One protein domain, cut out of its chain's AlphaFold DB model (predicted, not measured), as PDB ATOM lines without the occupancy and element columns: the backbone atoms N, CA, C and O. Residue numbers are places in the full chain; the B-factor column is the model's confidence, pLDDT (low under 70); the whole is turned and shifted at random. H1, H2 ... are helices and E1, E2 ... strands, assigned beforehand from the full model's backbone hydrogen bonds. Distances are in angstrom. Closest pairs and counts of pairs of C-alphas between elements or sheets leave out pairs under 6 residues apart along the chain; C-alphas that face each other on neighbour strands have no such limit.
ATOM      1  N   ALA A   3     183.539 179.657 142.483       97.69
ATOM      2  CA  ALA A   3     182.158 179.243 142.696       97.69
ATOM      3  C   ALA A   3     181.219 180.328 142.165       97.69
ATOM      4  O   ALA A   3     181.558 181.514 142.229       97.69
ATOM      5  N   ASN A   4     180.068 179.930 141.632       96.69
ATOM      6  CA  ASN A   4     178.955 180.826 141.328       96.69
ATOM      7  C   ASN A   4     177.639 180.022 141.303       96.69
ATOM      8  O   ASN A   4     177.661 178.800 141.440       96.69
ATOM      9  N   THR A   5     176.513 180.704 141.100       97.25
ATOM     10  CA  THR A   5     175.171 180.101 141.119       97.25
ATOM     11  C   THR A   5     174.756 179.431 139.797       97.25
ATOM     12  O   THR A   5     173.607 179.017 139.646       97.25
ATOM     13  N   ASP A   6     175.678 179.288 138.836       96.44
ATOM     14  CA  ASP A   6     175.428 178.607 137.564       96.44
ATOM     15  C   ASP A   6     175.572 177.081 137.681       96.44
ATOM     16  O   ASP A   6     176.209 176.535 138.583       96.44
ATOM     17  N   SER A   7     175.004 176.375 136.703       96.50
ATOM     18  CA  SER A   7     175.078 174.916 136.598       96.50
ATOM     19  C   SER A   7     176.423 174.408 136.048       96.50
ATOM     20  O   SER A   7     177.107 175.101 135.292       96.50
ATOM     21  N   VAL A   8     176.758 173.141 136.324       97.19
ATOM     22  CA  VAL A   8     177.965 172.478 135.784       97.19
ATOM     23  C   VAL A   8     178.041 172.519 134.244       97.19
ATOM     24  O   VAL A   8     179.111 172.839 133.719       97.19
ATOM     25  N   PRO A   9     176.959 172.256 133.474       97.00
ATOM     26  CA  PRO A   9     176.989 172.435 132.020       97.00
ATOM     27  C   PRO A   9     177.386 173.851 131.580       97.00
ATOM     28  O   PRO A   9     178.169 173.998 130.641       97.00
ATOM     29  N   THR A  10     176.896 174.883 132.278       96.44
ATOM     30  CA  THR A  10     177.258 176.284 132.015       96.44
ATOM     31  C   THR A  10     178.752 176.515 132.239       96.44
ATOM     32  O   THR A  10     179.410 177.117 131.390       96.44
ATOM     33  N   HIS A  11     179.315 175.992 133.334       96.81
ATOM     34  CA  HIS A  11     180.756 176.082 133.604       96.81
ATOM     35  C   HIS A  11     181.592 175.409 132.529       96.81
ATOM     36  O   HIS A  11     182.565 176.001 132.075       96.81
ATOM     37  N   ASN A  12     181.208 174.210 132.091       96.38
ATOM     38  CA  ASN A  12     181.945 173.475 131.063       96.38
ATOM     39  C   ASN A  12     181.972 174.237 129.732       96.38
ATOM     40  O   ASN A  12     183.033 174.384 129.125       96.38
ATOM     41  N   ALA A  13     180.822 174.767 129.306       97.12
ATOM     42  CA  ALA A  13     180.732 175.575 128.093       97.12
ATOM     43  C   ALA A  13     181.578 176.856 128.200       97.12
ATOM     44  O   ALA A  13     182.289 177.219 127.260       97.12
ATOM     45  N   TRP A  14     181.549 177.520 129.359       96.75
ATOM     46  CA  TRP A  14     182.327 178.735 129.591       96.75
ATOM     47  C   TRP A  14     183.836 178.465 129.660       96.75
ATOM     48  O   TRP A  14     184.614 179.172 129.024       96.75
ATOM     49  N   ALA A  15     184.260 177.406 130.352       96.50
ATOM     50  CA  ALA A  15     185.658 176.993 130.417       96.50
ATOM     51  C   ALA A  15     186.210 176.650 129.028       96.50
ATOM     52  O   ALA A  15     187.312 177.073 128.685       96.50
ATOM     53  N   GLN A  16     185.428 175.951 128.196       95.94
ATOM     54  CA  GLN A  16     185.799 175.676 126.808       95.94
ATOM     55  C   GLN A  16     185.956 176.969 125.999       95.94
ATOM     56  O   GLN A  16     186.922 177.110 125.250       95.94
ATOM     57  N   HIS A  17     185.042 177.928 126.170       96.69
ATOM     58  CA  HIS A  17     185.119 179.229 125.506       96.69
ATOM     59  C   HIS A  17     186.375 180.029 125.898       96.69
ATOM     60  O   HIS A  17     186.931 180.739 125.065       96.69
ATOM     61  N   LEU A  18     186.848 179.884 127.138       95.69
ATOM     62  CA  LEU A  18     188.067 180.530 127.639       95.69
ATOM     63  C   LEU A  18     189.370 179.818 127.231       95.69
ATOM     64  O   LEU A  18     190.449 180.321 127.532       95.69
ATOM     65  N   GLY A  19     189.290 178.675 126.541       96.88
ATOM     66  CA  GLY A  19     190.462 177.870 126.178       96.88
ATOM     67  C   GLY A  19     190.956 176.939 127.290       96.88
ATOM     68  O   GLY A  19     192.059 176.412 127.189       96.88
ATOM     69  N   GLY A  20     190.138 176.711 128.320       94.62
ATOM     70  CA  GLY A  20     190.464 175.897 129.488       94.62
ATOM     71  C   GLY A  20     190.578 176.718 130.774       94.62
ATOM     72  O   GLY A  20     190.829 177.923 130.756       94.62
ATOM     73  N   ILE A  21     190.362 176.053 131.908       94.31
ATOM     74  CA  ILE A  21     190.535 176.610 133.251       94.31
ATOM     75  C   ILE A  21     191.234 175.548 134.105       94.31
ATOM     76  O   ILE A  21     190.734 174.433 134.227       94.31
ATOM     77  N   ASP A  22     192.346 175.913 134.744       95.56
ATOM     78  CA  ASP A  22     193.184 174.983 135.525       95.56
ATOM     79  C   ASP A  22     192.794 174.903 137.010       95.56
ATOM     80  O   ASP A  22     193.584 174.526 137.877       95.56
ATOM     81  N   PHE A  23     191.570 175.303 137.342       95.88
ATOM     82  CA  PHE A  23     191.050 175.270 138.703       95.88
ATOM     83  C   PHE A  23     189.577 174.856 138.721       95.88
ATOM     84  O   PHE A  23     188.838 175.162 137.785       95.88
ATOM     85  N   PRO A  24     189.114 174.199 139.799       96.62
ATOM     86  CA  PRO A  24     187.730 173.764 139.890       96.62
ATOM     87  C   PRO A  24     186.778 174.953 140.053       96.62
ATOM     88  O   PRO A  24     187.083 175.914 140.774       96.62
ATOM     89  N   LEU A  25     185.612 174.839 139.415       97.31
ATOM     90  CA  LEU A  25     184.455 175.713 139.580       97.31
ATOM     91  C   LEU A  25     183.338 174.935 140.290       97.31
ATOM     92  O   LEU A  25     182.944 173.865 139.834       97.31
ATOM     93  N   ILE A  26     182.853 175.456 141.417       97.88
ATOM     94  CA  ILE A  26     181.703 174.909 142.143       97.88
ATOM     95  C   ILE A  26     180.418 175.494 141.563       97.88
ATOM     96  O   ILE A  26     180.277 176.717 141.488       97.88
ATOM     97  N   ALA A  27     179.477 174.617 141.219       97.81
ATOM     98  CA  ALA A  27     178.102 174.966 140.876       97.81
ATOM     99  C   ALA A  27     177.245 175.070 142.146       97.81
ATOM    100  O   ALA A  27     176.726 174.069 142.638       97.81
ATOM    101  N   ASP A  28     177.099 176.284 142.669       97.81
ATOM    102  CA  ASP A  28     176.257 176.622 143.822       97.81
ATOM    103  C   ASP A  28     174.804 176.872 143.381       97.81
ATOM    104  O   ASP A  28     174.223 177.935 143.597       97.81
ATOM    105  N   TYR A  29     174.227 175.905 142.668       93.75
ATOM    106  CA  TYR A  29     172.909 176.056 142.042       93.75
ATOM    107  C   TYR A  29     171.775 176.207 143.069       93.75
ATOM    108  O   TYR A  29     170.776 176.880 142.811       93.75
ATOM    109  N   ASP A  30     171.933 175.597 144.246       95.44
ATOM    110  CA  ASP A  30     171.012 175.733 145.377       95.44
ATOM    111  C   ASP A  30     171.271 176.994 146.223       95.44
ATOM    112  O   ASP A  30     170.473 177.301 147.107       95.44
ATOM    113  N   LYS A  31     172.328 177.756 145.898       97.06
ATOM    114  CA  LYS A  31     172.731 179.033 146.508       97.06
ATOM    115  C   LYS A  31     173.175 178.926 147.969       97.06
ATOM    116  O   LYS A  31     173.391 179.954 148.618       97.06
ATOM    117  N   ASN A  32     173.322 177.711 148.495       97.69
ATOM    118  CA  ASN A  32     173.662 177.478 149.895       97.69
ATOM    119  C   ASN A  32     175.059 178.002 150.231       97.69
ATOM    120  O   ASN A  32     175.268 178.573 151.305       97.69
ATOM    121  N   LEU A  33     176.021 177.851 149.317       97.38
ATOM    122  CA  LEU A  33     177.385 178.323 149.534       97.38
ATOM    123  C   LEU A  33     177.423 179.853 149.558       97.38
ATOM    124  O   LEU A  33     177.978 180.439 150.485       97.38
ATOM    125  N   SER A  34     176.796 180.505 148.578       98.06
ATOM    126  CA  SER A  34     176.750 181.966 148.488       98.06
ATOM    127  C   SER A  34     176.028 182.592 149.683       98.06
ATOM    128  O   SER A  34     176.448 183.649 150.150       98.06
ATOM    129  N   GLN A  35     174.981 181.945 150.212       97.75
ATOM    130  CA  GLN A  35     174.319 182.368 151.453       97.75
ATOM    131  C   GLN A  35     175.220 182.191 152.673       97.75
ATOM    132  O   GLN A  35     175.356 183.118 153.464       97.75
ATOM    133  N   THR A  36     175.866 181.030 152.808       97.50
ATOM    134  CA  THR A  36     176.742 180.714 153.951       97.50
ATOM    135  C   THR A  36     177.920 181.681 154.052       97.50
ATOM    136  O   THR A  36     178.321 182.058 155.147       97.50
ATOM    137  N   TYR A  37     178.466 182.098 152.910       97.38
ATOM    138  CA  TYR A  37     179.556 183.072 152.834       97.38
ATOM    139  C   TYR A  37     179.068 184.530 152.787       97.38
ATOM    140  O   TYR A  37     179.876 185.427 152.557       97.38
ATOM    141  N   GLU A  38     177.766 184.767 152.981       97.19
ATOM    142  CA  GLU A  38     177.133 186.093 153.019       97.19
ATOM    143  C   GLU A  38     177.412 186.951 151.769       97.19
ATOM    144  O   GLU A  38     177.532 188.175 151.825       97.19
ATOM    145  N   VAL A  39     177.510 186.301 150.606       98.00
ATOM    146  CA  VAL A  39     177.743 186.956 149.309       98.00
ATOM    147  C   VAL A  39     176.576 186.807 148.343       98.00
ATOM    148  O   VAL A  39     176.649 187.350 147.247       98.00
ATOM    149  N   LEU A  40     175.495 186.109 148.696       98.00
ATOM    150  CA  LEU A  40     174.302 186.064 147.851       98.00
ATOM    151  C   LEU A  40     173.583 187.425 147.857       98.00
ATOM    152  O   LEU A  40     173.277 187.972 148.912       98.00
ATOM    153  N   THR A  41     173.261 187.935 146.670       96.38
ATOM    154  CA  THR A  41     172.314 189.037 146.472       96.38
ATOM    155  C   THR A  41     171.079 188.543 145.724       96.38
ATOM    156  O   THR A  41     171.177 187.669 144.863       96.38
ATOM    157  N   GLU A  42     169.920 189.130 146.020       93.56
ATOM    158  CA  GLU A  42     168.646 188.850 145.340       93.56
ATOM    159  C   GLU A  42     168.590 189.412 143.905       93.56
ATOM    160  O   GLU A  42     167.666 189.118 143.140       93.56
ATOM    161  N   GLU A  43     169.581 190.218 143.508       88.31
ATOM    162  CA  GLU A  43     169.706 190.705 142.134       88.31
ATOM    163  C   GLU A  43     169.731 189.555 141.117       88.31
ATOM    164  O   GLU A  43     170.248 188.468 141.379       88.31
ATOM    165  N   ALA A  44     169.143 189.797 139.940       83.69
ATOM    166  CA  ALA A  44     169.038 188.821 138.851       83.69
ATOM    167  C   ALA A  44     168.491 187.438 139.279       83.69
ATOM    168  O   ALA A  44     168.782 186.429 138.640       83.69
ATOM    169  N   GLY A  45     167.684 187.385 140.344       85.94
ATOM    170  CA  GLY A  45     167.102 186.142 140.843       85.94
ATOM    171  C   GLY A  45     168.057 185.288 141.678       85.94
ATOM    172  O   GLY A  45     167.792 184.094 141.832       85.94
ATOM    173  N   GLY A  46     169.136 185.859 142.226       93.75
ATOM    174  CA  GLY A  46     170.058 185.183 143.141       93.75
ATOM    175  C   GLY A  46     171.435 184.939 142.532       93.75
ATOM    176  O   GLY A  46     171.690 183.853 142.006       93.75
ATOM    177  N   ILE A  47     172.328 185.922 142.641       96.81
ATOM    178  CA  ILE A  47     173.723 185.830 142.184       96.81
ATOM    179  C   ILE A  47     174.695 186.170 143.310       96.81
ATOM    180  O   ILE A  47     174.345 186.860 144.263       96.81
ATOM    181  N   ALA A  48     175.931 185.693 143.203       97.44
ATOM    182  CA  ALA A  48     176.970 186.024 144.168       97.44
ATOM    183  C   ALA A  48     177.606 187.394 143.867       97.44
ATOM    184  O   ALA A  48     178.014 187.682 142.737       97.44
ATOM    185  N   LEU A  49     177.769 188.213 144.904       97.44
ATOM    186  CA  LEU A  49     178.726 189.313 144.947       97.44
ATOM    187  C   LEU A  49     180.149 188.783 144.722       97.44
ATOM    188  O   LEU A  49     180.442 187.588 144.816       97.44
ATOM    189  N   ARG A  50     181.087 189.685 144.426       97.62
ATOM    190  CA  ARG A  50     182.465 189.308 144.090       97.62
ATOM    191  C   ARG A  50     183.284 189.068 145.357       97.62
ATOM    192  O   ARG A  50     184.048 189.933 145.779       97.62
ATOM    193  N   GLY A  51     183.119 187.878 145.928       97.50
ATOM    194  CA  GLY A  51     183.872 187.394 147.085       97.50
ATOM    195  C   GLY A  51     185.290 186.905 146.752       97.50
ATOM    196  O   GLY A  51     185.559 186.372 145.666       97.50
ATOM    197  N   VAL A  52     186.199 187.072 147.710       98.19
ATOM    198  CA  VAL A  52     187.492 186.382 147.824       98.19
ATOM    199  C   VAL A  52     187.661 185.970 149.274       98.19
ATOM    200  O   VAL A  52     187.514 186.809 150.157       98.19
ATOM    201  N   PHE A  53     188.022 184.710 149.498       98.25
ATOM    202  CA  PHE A  53     188.275 184.148 150.820       98.25
ATOM    203  C   PHE A  53     189.625 183.430 150.782       98.25
ATOM    204  O   PHE A  53     189.840 182.575 149.918       98.25
ATOM    205  N   LEU A  54     190.549 183.803 151.668       98.25
ATOM    206  CA  LEU A  54     191.791 183.062 151.893       98.25
ATOM    207  C   LEU A  54     191.623 182.243 153.166       98.25
ATOM    208  O   LEU A  54     191.432 182.804 154.245       98.25
ATOM    209  N   ILE A  55     191.677 180.927 153.007       98.00
ATOM    210  CA  ILE A  55     191.511 179.943 154.072       98.00
ATOM    211  C   ILE A  55     192.849 179.219 154.211       98.00
ATOM    212  O   ILE A  55     193.454 178.848 153.201       98.00
ATOM    213  N   ASP A  56     193.336 179.084 155.438       97.44
ATOM    214  CA  ASP A  56     194.588 178.384 155.713       97.44
ATOM    215  C   ASP A  56     194.425 176.846 155.659       97.44
ATOM    216  O   ASP A  56     193.307 176.339 155.528       97.44
ATOM    217  N   PRO A  57     195.526 176.072 155.720       97.44
ATOM    218  CA  PRO A  57     195.459 174.610 155.683       97.44
ATOM    219  C   PRO A  57     194.702 173.963 156.852       97.44
ATOM    220  O   PRO A  57     194.249 172.829 156.706       97.44
ATOM    221  N   ASP A  58     194.554 174.666 157.977       97.69
ATOM    222  CA  ASP A  58     193.802 174.203 159.149       97.69
ATOM    223  C   ASP A  58     192.299 174.524 159.031       97.69
ATOM    224  O   ASP A  58     191.493 174.113 159.868       97.69
ATOM    225  N   GLY A  59     191.901 175.215 157.956       96.88
ATOM    226  CA  GLY A  59     190.517 175.537 157.633       96.88
ATOM    227  C   GLY A  59     190.027 176.863 158.213       96.88
ATOM    228  O   GLY A  59     188.826 177.132 158.149       96.88
ATOM    229  N   PHE A  60     190.906 177.710 158.757       97.88
ATOM    230  CA  PHE A  60     190.511 179.012 159.295       97.88
ATOM    231  C   PHE A  60     190.550 180.109 158.227       97.88
ATOM    232  O   PHE A  60     191.467 180.200 157.408       97.88
ATOM    233  N   LEU A  61     189.540 180.981 158.252       97.69
ATOM    234  CA  LEU A  61     189.465 182.158 157.392       97.69
ATOM    235  C   LEU A  61     190.475 183.216 157.855       97.69
ATOM    236  O   LEU A  61     190.370 183.736 158.963       97.69
ATOM    237  N   GLN A  62     191.407 183.578 156.976       97.94
ATOM    238  CA  GLN A  62     192.466 184.555 157.255       97.94
ATOM    239  C   GLN A  62     192.211 185.915 156.596       97.94
ATOM    240  O   GLN A  62     192.690 186.948 157.061       97.94
ATOM    241  N   TYR A  63     191.467 185.936 155.489       98.00
ATOM    242  CA  TYR A  63     191.148 187.162 154.764       98.00
ATOM    243  C   TYR A  63     189.859 187.006 153.972       98.00
ATOM    244  O   TYR A  63     189.664 185.992 153.299       98.00
ATOM    245  N   GLN A  64     189.030 188.049 153.991       97.94
ATOM    246  CA  GLN A  64     187.866 188.166 153.125       97.94
ATOM    247  C   GLN A  64     187.808 189.532 152.443       97.94
ATOM    248  O   GLN A  64     188.130 190.561 153.038       97.94
ATOM    249  N   LEU A  65     187.347 189.534 151.197       97.44
ATOM    250  CA  LEU A  65     187.033 190.732 150.429       97.44
ATOM    251  C   LEU A  65     185.713 190.506 149.702       97.44
ATOM    252  O   LEU A  65     185.589 189.550 148.941       97.44
ATOM    253  N   VAL A  66     184.763 191.420 149.887       97.50
ATOM    254  CA  VAL A  66     183.488 191.417 149.167       97.50
ATOM    255  C   VAL A  66     183.376 192.713 148.382       97.50
ATOM    256  O   VAL A  66     183.472 193.806 148.939       97.50
ATOM    257  N   GLN A  67     183.197 192.589 147.071       96.81
ATOM    258  CA  GLN A  67     182.961 193.720 146.180       96.81
ATOM    259  C   GLN A  67     181.595 193.609 145.512       96.81
ATOM    260  O   GLN A  67     181.114 192.514 145.204       96.81
ATOM    261  N   ASN A  68     180.990 194.767 145.246       95.25
ATOM    262  CA  ASN A  68     179.760 194.839 144.470       95.25
ATOM    263  C   ASN A  68     180.011 194.405 143.008       95.25
ATOM    264  O   ASN A  68     181.143 194.415 142.519       95.25
ATOM    265  N   LEU A  69     178.953 194.041 142.289       94.44
ATOM    266  CA  LEU A  69     178.983 193.515 140.924       94.44
ATOM    267  C   LEU A  69     179.689 194.452 139.932       94.44
ATOM    268  O   LEU A  69     180.331 193.975 138.991       94.44
ATOM    269  N   SER A  70     179.626 195.763 140.178       95.19
ATOM    270  CA  SER A  70     180.231 196.816 139.356       95.19
ATOM    271  C   SER A  70     181.744 196.983 139.536       95.19
ATOM    272  O   SER A  70     182.371 197.655 138.718       95.19
ATOM    273  N   VAL A  71     182.353 196.385 140.566       95.31
ATOM    274  CA  VAL A  71     183.772 196.588 140.894       95.31
ATOM    275  C   VAL A  71     184.555 195.293 140.712       95.31
ATOM    276  O   VAL A  71     184.269 194.283 141.341       95.31
ATOM    277  N   GLY A  72     185.564 195.316 139.840       94.31
ATOM    278  CA  GLY A  72     186.468 194.186 139.642       94.31
ATOM    279  C   GLY A  72     187.482 194.020 140.779       94.31
ATOM    280  O   GLY A  72     187.961 194.997 141.360       94.31
TER     281      GLY A  72
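This is residues 3 to 72 of the 103 residues of the protein "AhpC/TSA family protein" of Geosporobacter subterraneus DSM 17957 (UniProt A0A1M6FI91). A two-strand hairpin, E2 and E3, makes one side of the domain and helix H1 the opposite side, with the short strand E1 between them and a long loop, residues 37 to 49, that folds back on itself. The first residues, 3 and 4, run side by side with E1, and the short helix H2 follows E1 in the chain. The printed part has 70 residues with two named helices and three named strands in the order H1, E1, H2, E2, E3; E2 and E3 form an antiparallel sheet. The class is mixed, helices and strands, with 31 of the 70 residues in named elements. The whole is only just compact, close to loose, with a radius of gyration of the C-alphas of 13.1 A, and it is rounded, with spans of 33 by 30 by 24 A.

After residues 3 to 7, H1 takes residues 8 to 17 and is 14.2 A long, from C-alpha 8 at (177.965, 172.478, 135.784) to C-alpha 17 at (185.119, 179.229, 125.506). E1 is residues 25 to 27. H2 is residues 32 to 36. E2 is residues 50 to 55, 16.4 A long, and E3 is residues 61 to 67, 17.4 A long, ending with C-alpha 67 at (182.961, 193.720, 146.180).

E2 and E3 are a hairpin, antiparallel neighbours with 173 degrees between their directions. C-alphas 51 and 66 face each other at 4.5 A. N 52 and O 65 are 2.8 A apart and N 65 and O 52 are 2.9 A apart, both within hydrogen-bond range. E1 pairs with no named strand, but residues 3 to 4 pair with its residues 26 to 27, parallel. The closest C-alphas of H1 and E1 are those of Val 8 and Ala 27, 5.7 A apart. H1 is apart from H2, E2 and E3, and E1 is apart from H2, E2 and E3. H2 and E3 are apart. In the loop, residues 40 to 41 pair with residues 47 to 48, antiparallel. In H1 and H2 every O i to N i+4 pair is within hydrogen-bond range.

The two C-alphas farthest apart are those of Ala 44 and Asp 58, at 35.2 A; the first and last printed C-alphas, of Ala 3 and Gly 72, are 15.8 A apart. The printed part has no cut. The links from E1 to H2 and from E2 to E3 are tight, that from H1 to E1 is short, and that from H2 to E2 is long, with 13 residues. The mean pLDDT of the printed part is 96.3, and no printed residue is under 70.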